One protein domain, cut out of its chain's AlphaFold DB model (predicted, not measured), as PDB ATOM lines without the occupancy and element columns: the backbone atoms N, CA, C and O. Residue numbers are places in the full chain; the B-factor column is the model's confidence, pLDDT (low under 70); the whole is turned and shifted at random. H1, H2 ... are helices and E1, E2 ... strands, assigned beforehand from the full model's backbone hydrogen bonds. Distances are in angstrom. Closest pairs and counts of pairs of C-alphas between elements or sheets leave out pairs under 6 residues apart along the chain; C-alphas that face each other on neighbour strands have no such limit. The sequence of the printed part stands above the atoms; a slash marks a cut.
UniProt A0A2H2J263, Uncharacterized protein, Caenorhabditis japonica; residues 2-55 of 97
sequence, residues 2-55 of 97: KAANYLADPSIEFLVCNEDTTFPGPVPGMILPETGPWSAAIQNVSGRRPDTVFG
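AT A GLANCE: This is residues 2 to 55 of the 97 residues of an uncharacterized protein of Caenorhabditis japonica (UniProt A0A2H2J263). This is a loose rod with the single longer helix H2 along part of its length, a small two-strand hairpin, E1 and E2, towards one end, and the short helix H1 beside the far end of H2. From H1 a long stretch without a named element, residues 7 to 21, turns at the rod's other end and runs back to the hairpin, and the last printed residues fold back so that 52 to 53 pair with 15 to 16. The printed part has 54 residues, with two named helices and two named strands in the order H1, E1, E2, H2; the sheet has the order E1 - E2 and is antiparallel. The class is mixed, helices and strands, with under half of the residues, 23, in named elements. The whole is loose, with a radius of gyration of the C-alphas of 12.8 A, and spans 42 by 20 by 14 A.

IN THESE COORDINATES: Find C-alpha 2 at (118.701, 160.460, 150.328); there H1 begins, residues 2 to 6. Go on to C-alpha 22 at (112.542, 143.226, 136.811), where E1 begins, residues 22 to 24, 6.6 A from first to last C-alpha. E2 follows with residues 31 to 33, 6.8 A long. Then look for H2, residues 35 to 46, which measures 16.3 A and ends with C-alpha 46 at (108.393, 161.234, 149.106).

HOW THE PARTS SIT: Begin with H1, which touches H2: the closest C-alphas are those of Ala 4 and Ser 46, 4.9 A apart. H2 touches H1 with residues 42 to 46 alone. Next look at the hairpin of E1 and E2, antiparallel with 124 degrees between their directions. C-alphas 22 and 33 face each other at 4.6 A, and N 23 and O 32 are within hydrogen-bond range at 2.9 A. H1 and E2 are apart. Between E1 and H2 the closest C-alphas are those of Thr 22 and Gly 36, 7.7 A apart. Outside the named strands, residues 15 to 16 pair with residues 52 to 53, parallel. In H1 and H2 every O i to N i+4 pair is within hydrogen-bond range.

THE WHOLE: Look at Ser 11 and Pro 28 for the two C-alphas farthest apart, 42.1 A. The first and last printed C-alphas, those of Lys 2 and Gly 55, are 23.0 A apart. The printed part has no cut. The link from H1 to E1, 15 residues, is long; that from E1 to E2, 6 residues, is short; that from E2 to H2, 1 residue, is tight. The mean pLDDT of the printed part of this model is 95.7, and no printed residue is under 70.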
ATOM      1  N   LYS A   2     118.109 159.176 150.784       95.88
ATOM      2  CA  LYS A   2     118.701 160.460 150.328       95.88
ATOM      3  C   LYS A   2     117.847 161.169 149.264       95.88
ATOM      4  O   LYS A   2     117.537 162.338 149.442       95.88
ATOM      5  N   ALA A   3     117.403 160.449 148.231       96.00
ATOM      6  CA  ALA A   3     116.556 160.998 147.164       96.00
ATOM      7  C   ALA A   3     115.261 161.633 147.704       96.00
ATOM      8  O   ALA A   3     114.983 162.787 147.411       96.00
ATOM      9  N   ALA A   4     114.529 160.930 148.575       96.19
ATOM     10  CA  ALA A   4     113.285 161.448 149.153       96.19
ATOM     11  C   ALA A   4     113.474 162.741 149.972       96.19
ATOM     12  O   ALA A   4     112.588 163.583 149.972       96.19
ATOM     13  N   ASN A   5     114.628 162.924 150.633       97.50
ATOM     14  CA  ASN A   5     114.913 164.171 151.354       97.50
ATOM     15  C   ASN A   5     115.149 165.351 150.403       97.50
ATOM     16  O   ASN A   5     114.719 166.453 150.711       97.50
ATOM     17  N   TYR A   6     115.791 165.135 149.248       97.81
ATOM     18  CA  TYR A   6     115.895 166.190 148.232       97.81
ATOM     19  C   TYR A   6     114.538 166.523 147.622       97.81
ATOM     20  O   TYR A   6     114.226 167.689 147.431       97.81
ATOM     21  N   LEU A   7     113.711 165.505 147.377       97.94
ATOM     22  CA  LEU A   7     112.375 165.677 146.805       97.94
ATOM     23  C   LEU A   7     111.375 166.380 147.737       97.94
ATOM     24  O   LEU A   7     110.278 166.701 147.288       97.94
ATOM     25  N   ALA A   8     111.739 166.629 149.001       96.44
ATOM     26  CA  ALA A   8     110.967 167.492 149.892       96.44
ATOM     27  C   ALA A   8     110.960 168.956 149.418       96.44
ATOM     28  O   ALA A   8     110.015 169.685 149.716       96.44
ATOM     29  N   ASP A   9     111.983 169.376 148.668       97.75
ATOM     30  CA  ASP A   9     111.970 170.638 147.938       97.75
ATOM     31  C   ASP A   9     111.211 170.448 146.606       97.75
ATOM     32  O   ASP A   9     111.654 169.672 145.749       97.75
ATOM     33  N   PRO A  10     110.068 171.130 146.401       96.00
ATOM     34  CA  PRO A  10     109.268 170.992 145.186       96.00
ATOM     35  C   PRO A  10     109.966 171.529 143.928       96.00
ATOM     36  O   PRO A  10     109.513 171.227 142.829       96.00
ATOM     37  N   SER A  11     111.044 172.313 144.062       97.69
ATOM     38  CA  SER A  11     111.820 172.819 142.922       97.69
ATOM     39  C   SER A  11     112.773 171.779 142.322       97.69
ATOM     40  O   SER A  11     113.254 171.958 141.204       97.69
ATOM     41  N   ILE A  12     113.042 170.685 143.041       98.12
ATOM     42  CA  ILE A  12     113.894 169.599 142.560       98.12
ATOM     43  C   ILE A  12     113.092 168.689 141.635       98.12
ATOM     44  O   ILE A  12     112.080 168.117 142.038       98.12
ATOM     45  N   GLU A  13     113.571 168.496 140.409       97.81
ATOM     46  CA  GLU A  13     112.952 167.561 139.471       97.81
ATOM     47  C   GLU A  13     113.175 166.102 139.884       97.81
ATOM     48  O   GLU A  13     114.282 165.670 140.224       97.81
ATOM     49  N   PHE A  14     112.107 165.314 139.802       97.81
ATOM     50  CA  PHE A  14     112.131 163.875 139.977       97.81
ATOM     51  C   PHE A  14     112.168 163.183 138.614       97.81
ATOM     52  O   PHE A  14     111.150 163.011 137.943       97.81
ATOM     53  N   LEU A  15     113.363 162.741 138.231       97.44
ATOM     54  CA  LEU A  15     113.628 162.090 136.955       97.44
ATOM     55  C   LEU A  15     113.860 160.585 137.125       97.44
ATOM     56  O   LEU A  15     114.613 160.162 138.005       97.44
ATOM     57  N   VAL A  16     113.244 159.778 136.261       97.25
ATOM     58  CA  VAL A  16     113.356 158.312 136.280       97.25
ATOM     59  C   VAL A  16     113.695 157.780 134.889       97.25
ATOM     60  O   VAL A  16     113.086 158.158 133.891       97.25
ATOM     61  N   CYS A  17     114.671 156.872 134.808       94.81
ATOM     62  CA  CYS A  17     115.110 156.302 133.532       94.81
ATOM     63  C   CYS A  17     114.040 155.413 132.890       94.81
ATOM     64  O   CYS A  17     113.725 155.590 131.719       94.81
ATOM     65  N   ASN A  18     113.479 154.469 133.643       94.69
ATOM     66  CA  ASN A  18     112.368 153.603 133.253       94.69
ATOM     67  C   ASN A  18     111.646 153.123 134.523       94.69
ATOM     68  O   ASN A  18     112.152 153.300 135.633       94.69
ATOM     69  N   GLU A  19     110.479 152.509 134.361       94.06
ATOM     70  CA  GLU A  19     109.725 151.920 135.473       94.06
ATOM     71  C   GLU A  19     109.618 150.393 135.362       94.06
ATOM     72  O   GLU A  19     108.714 149.782 135.931       94.06
ATOM     73  N   ASP A  20     110.564 149.762 134.662       93.69
ATOM     74  CA  ASP A  20     110.604 148.311 134.528       93.69
ATOM     75  C   ASP A  20     110.797 147.655 135.902       93.69
ATOM     76  O   ASP A  20     111.582 148.099 136.744       93.69
ATOM     77  N   THR A  21     110.018 146.605 136.165       92.88
ATOM     78  CA  THR A  21     109.966 145.966 137.486       92.88
ATOM     79  C   THR A  21     111.150 145.041 137.728       92.88
ATOM     80  O   THR A  21     111.697 145.005 138.833       92.88
ATOM     81  N   THR A  22     111.547 144.290 136.704       93.00
ATOM     82  CA  THR A  22     112.542 143.226 136.811       93.00
ATOM     83  C   THR A  22     113.542 143.282 135.676       93.00
ATOM     84  O   THR A  22     113.151 143.373 134.515       93.00
ATOM     85  N   PHE A  23     114.811 143.097 136.020       89.94
ATOM     86  CA  PHE A  23     115.905 142.985 135.072       89.94
ATOM     87  C   PHE A  23     116.215 141.503 134.802       89.94
ATOM     88  O   PHE A  23     116.403 140.748 135.766       89.94
ATOM     89  N   PRO A  24     116.310 141.056 133.534       88.44
ATOM     90  CA  PRO A  24     116.795 139.720 133.207       88.44
ATOM     91  C   PRO A  24     118.292 139.639 133.535       88.44
ATOM     92  O   PRO A  24     119.157 140.043 132.761       88.44
ATOM     93  N   GLY A  25     118.585 139.160 134.743       88.12
ATOM     94  CA  GLY A  25     119.940 139.024 135.259       88.12
ATOM     95  C   GLY A  25     120.769 137.944 134.557       88.12
ATOM     96  O   GLY A  25     120.238 137.122 133.811       88.12
ATOM     97  N   PRO A  26     122.079 137.872 134.854       91.94
ATOM     98  CA  PRO A  26     122.977 136.877 134.263       91.94
ATOM     99  C   PRO A  26     122.693 135.434 134.717       91.94
ATOM    100  O   PRO A  26     123.234 134.495 134.141       91.94
ATOM    101  N   VAL A  27     121.874 135.244 135.759       95.38
ATOM    102  CA  VAL A  27     121.528 133.931 136.318       95.38
ATOM    103  C   VAL A  27     120.083 133.583 135.939       95.38
ATOM    104  O   VAL A  27     119.165 134.274 136.388       95.38
ATOM    105  N   PRO A  28     119.849 132.513 135.154       93.25
ATOM    106  CA  PRO A  28     118.504 132.085 134.783       93.25
ATOM    107  C   PRO A  28     117.615 131.810 136.002       93.25
ATOM    108  O   PRO A  28     118.035 131.157 136.955       93.25
ATOM    109  N   GLY A  29     116.377 132.304 135.966       91.69
ATOM    110  CA  GLY A  29     115.395 132.128 137.043       91.69
ATOM    111  C   GLY A  29     115.588 133.048 138.253       91.69
ATOM    112  O   GLY A  29     114.733 133.067 139.136       91.69
ATOM    113  N   MET A  30     116.664 133.840 138.301       95.44
ATOM    114  CA  MET A  30     116.859 134.832 139.354       95.44
ATOM    115  C   MET A  30     116.066 136.104 139.046       95.44
ATOM    116  O   MET A  30     116.246 136.724 137.999       95.44
ATOM    117  N   ILE A  31     115.212 136.512 139.983       94.44
ATOM    118  CA  ILE A  31     114.451 137.759 139.891       94.44
ATOM    119  C   ILE A  31     115.302 138.880 140.483       94.44
ATOM    120  O   ILE A  31     115.587 138.878 141.680       94.44
ATOM    121  N   LEU A  32     115.695 139.839 139.647       95.31
ATOM    122  CA  LEU A  32     116.418 141.034 140.073       95.31
ATOM    123  C   LEU A  32     115.547 142.274 139.880       95.31
ATOM    124  O   LEU A  32     114.922 142.400 138.825       95.31
ATOM    125  N   PRO A  33     115.500 143.200 140.852       95.50
ATOM    126  CA  PRO A  33     114.798 144.460 140.668       95.50
ATOM    127  C   PRO A  33     115.535 145.329 139.645       95.50
ATOM    128  O   PRO A  33     116.761 145.447 139.698       95.50
ATOM    129  N   GLU A  34     114.783 145.971 138.753       94.69
ATOM    130  CA  GLU A  34     115.306 147.058 137.918       94.69
ATOM    131  C   GLU A  34     114.968 148.425 138.543       94.69
ATOM    132  O   GLU A  34     114.886 148.547 139.764       94.69
ATOM    133  N   THR A  35     114.799 149.478 137.742       95.94
ATOM    134  CA  THR A  35     114.602 150.854 138.213       95.94
ATOM    135  C   THR A  35     113.220 151.055 138.837       95.94
ATOM    136  O   THR A  35     113.090 151.814 139.799       95.94
ATOM    137  N   GLY A  36     112.194 150.355 138.344       95.81
ATOM    138  CA  GLY A  36     110.801 150.494 138.773       95.81
ATOM    139  C   GLY A  36     110.586 150.325 140.279       95.81
ATOM    140  O   GLY A  36     110.027 151.233 140.894       95.81
ATOM    141  N   PRO A  37     111.064 149.246 140.931       97.19
ATOM    142  CA  PRO A  37     110.906 149.065 142.372       97.19
ATOM    143  C   PRO A  37     111.587 150.164 143.199       97.19
ATOM    144  O   PRO A  37     111.036 150.606 144.209       97.19
ATOM    145  N   TRP A  38     112.751 150.658 142.761       96.31
ATOM    146  CA  TRP A  38     113.436 151.773 143.424       96.31
ATOM    147  C   TRP A  38     112.669 153.086 143.258       96.31
ATOM    148  O   TRP A  38     112.477 153.808 144.238       96.31
ATOM    149  N   SER A  39     112.185 153.365 142.043       96.94
ATOM    150  CA  SER A  39     111.304 154.500 141.749       96.94
ATOM    151  C   SER A  39     110.052 154.447 142.626       96.94
ATOM    152  O   SER A  39     109.763 155.406 143.337       96.94
ATOM    153  N   ALA A  40     109.364 153.304 142.681       97.31
ATOM    154  CA  ALA A  40     108.158 153.113 143.480       97.31
ATOM    155  C   ALA A  40     108.397 153.349 144.980       97.31
ATOM    156  O   ALA A  40     107.585 154.001 145.637       97.31
ATOM    157  N   ALA A  41     109.527 152.881 145.521       97.75
ATOM    158  CA  ALA A  41     109.903 153.140 146.908       97.75
ATOM    159  C   ALA A  41     110.126 154.641 147.173       97.75
ATOM    160  O   ALA A  41     109.643 155.170 148.176       97.75
ATOM    161  N   ILE A  42     110.812 155.346 146.267       97.69
ATOM    162  CA  ILE A  42     111.019 156.798 146.372       97.69
ATOM    163  C   ILE A  42     109.685 157.542 146.268       97.69
ATOM    164  O   ILE A  42     109.432 158.434 147.077       97.69
ATOM    165  N   GLN A  43     108.815 157.165 145.328       97.62
ATOM    166  CA  GLN A  43     107.489 157.761 145.165       97.62
ATOM    167  C   GLN A  43     106.634 157.590 146.424       97.62
ATOM    168  O   GLN A  43     105.998 158.535 146.883       97.62
ATOM    169  N   ASN A  44     106.647 156.390 147.009       97.50
ATOM    170  CA  ASN A  44     105.893 156.089 148.219       97.50
ATOM    171  C   ASN A  44     106.367 156.928 149.416       97.50
ATOM    172  O   ASN A  44     105.542 157.509 150.114       97.50
ATOM    173  N   VAL A  45     107.685 157.033 149.620       97.00
ATOM    174  CA  VAL A  45     108.257 157.756 150.768       97.00
ATOM    175  C   VAL A  45     108.194 159.275 150.592       97.00
ATOM    176  O   VAL A  45     107.968 159.987 151.565       97.00
ATOM    177  N   SER A  46     108.412 159.786 149.379       96.81
ATOM    178  CA  SER A  46     108.393 161.234 149.106       96.81
ATOM    179  C   SER A  46     106.986 161.801 148.901       96.81
ATOM    180  O   SER A  46     106.812 163.014 148.964       96.81
ATOM    181  N   GLY A  47     105.993 160.957 148.600       96.50
ATOM    182  CA  GLY A  47     104.659 161.397 148.180       96.50
ATOM    183  C   GLY A  47     104.627 162.050 146.792       96.50
ATOM    184  O   GLY A  47     103.579 162.540 146.375       96.50
ATOM    185  N   ARG A  48     105.751 162.058 146.061       96.94
ATOM    186  CA  ARG A  48     105.869 162.640 144.721       96.94
ATOM    187  C   ARG A  48     105.852 161.572 143.637       96.94
ATOM    188  O   ARG A  48     106.356 160.467 143.822       96.94
ATOM    189  N   ARG A  49     105.296 161.918 142.477       97.25
ATOM    190  CA  ARG A  49     105.453 161.148 141.235       97.25
ATOM    191  C   ARG A  49     106.637 161.697 140.432       97.25
ATOM    192  O   ARG A  49     106.975 162.864 140.636       97.25
ATOM    193  N   PRO A  50     107.269 160.889 139.562       97.19
ATOM    194  CA  PRO A  50     108.292 161.389 138.656       97.19
ATOM    195  C   PRO A  50     107.703 162.485 137.770       97.19
ATOM    196  O   PRO A  50     106.623 162.310 137.206       97.19
ATOM    197  N   ASP A  51     108.418 163.595 137.636       97.44
ATOM    198  CA  ASP A  51     108.058 164.662 136.702       97.44
ATOM    199  C   ASP A  51     108.318 164.208 135.259       97.44
ATOM    200  O   ASP A  51     107.644 164.624 134.317       97.44
ATOM    201  N   THR A  52     109.295 163.318 135.068       96.62
ATOM    202  CA  THR A  52     109.560 162.671 133.785       96.62
ATOM    203  C   THR A  52     110.075 161.253 133.977       96.62
ATOM    204  O   THR A  52     111.008 160.997 134.741       96.62
ATOM    205  N   VAL A  53     109.487 160.340 133.206       96.50
ATOM    206  CA  VAL A  53     110.015 159.003 132.956       96.50
ATOM    207  C   VAL A  53     110.493 158.972 131.509       96.50
ATOM    208  O   VAL A  53     109.728 159.274 130.595       96.50
ATOM    209  N   PHE A  54     111.767 158.661 131.289       95.50
ATOM    210  CA  PHE A  54     112.344 158.732 129.944       95.50
ATOM    211  C   PHE A  54     112.017 157.505 129.098       95.50
ATOM    212  O   PHE A  54     111.789 157.644 127.903       95.50
ATOM    213  N   GLY A  55     112.012 156.317 129.701       93.88
ATOM    214  CA  GLY A  55     111.876 155.035 129.021       93.88
ATOM    215  C   GLY A  55     110.504 154.800 128.396       93.88
ATOM    216  O   GLY A  55     109.570 155.588 128.526       93.88
TER     217      GLY A  55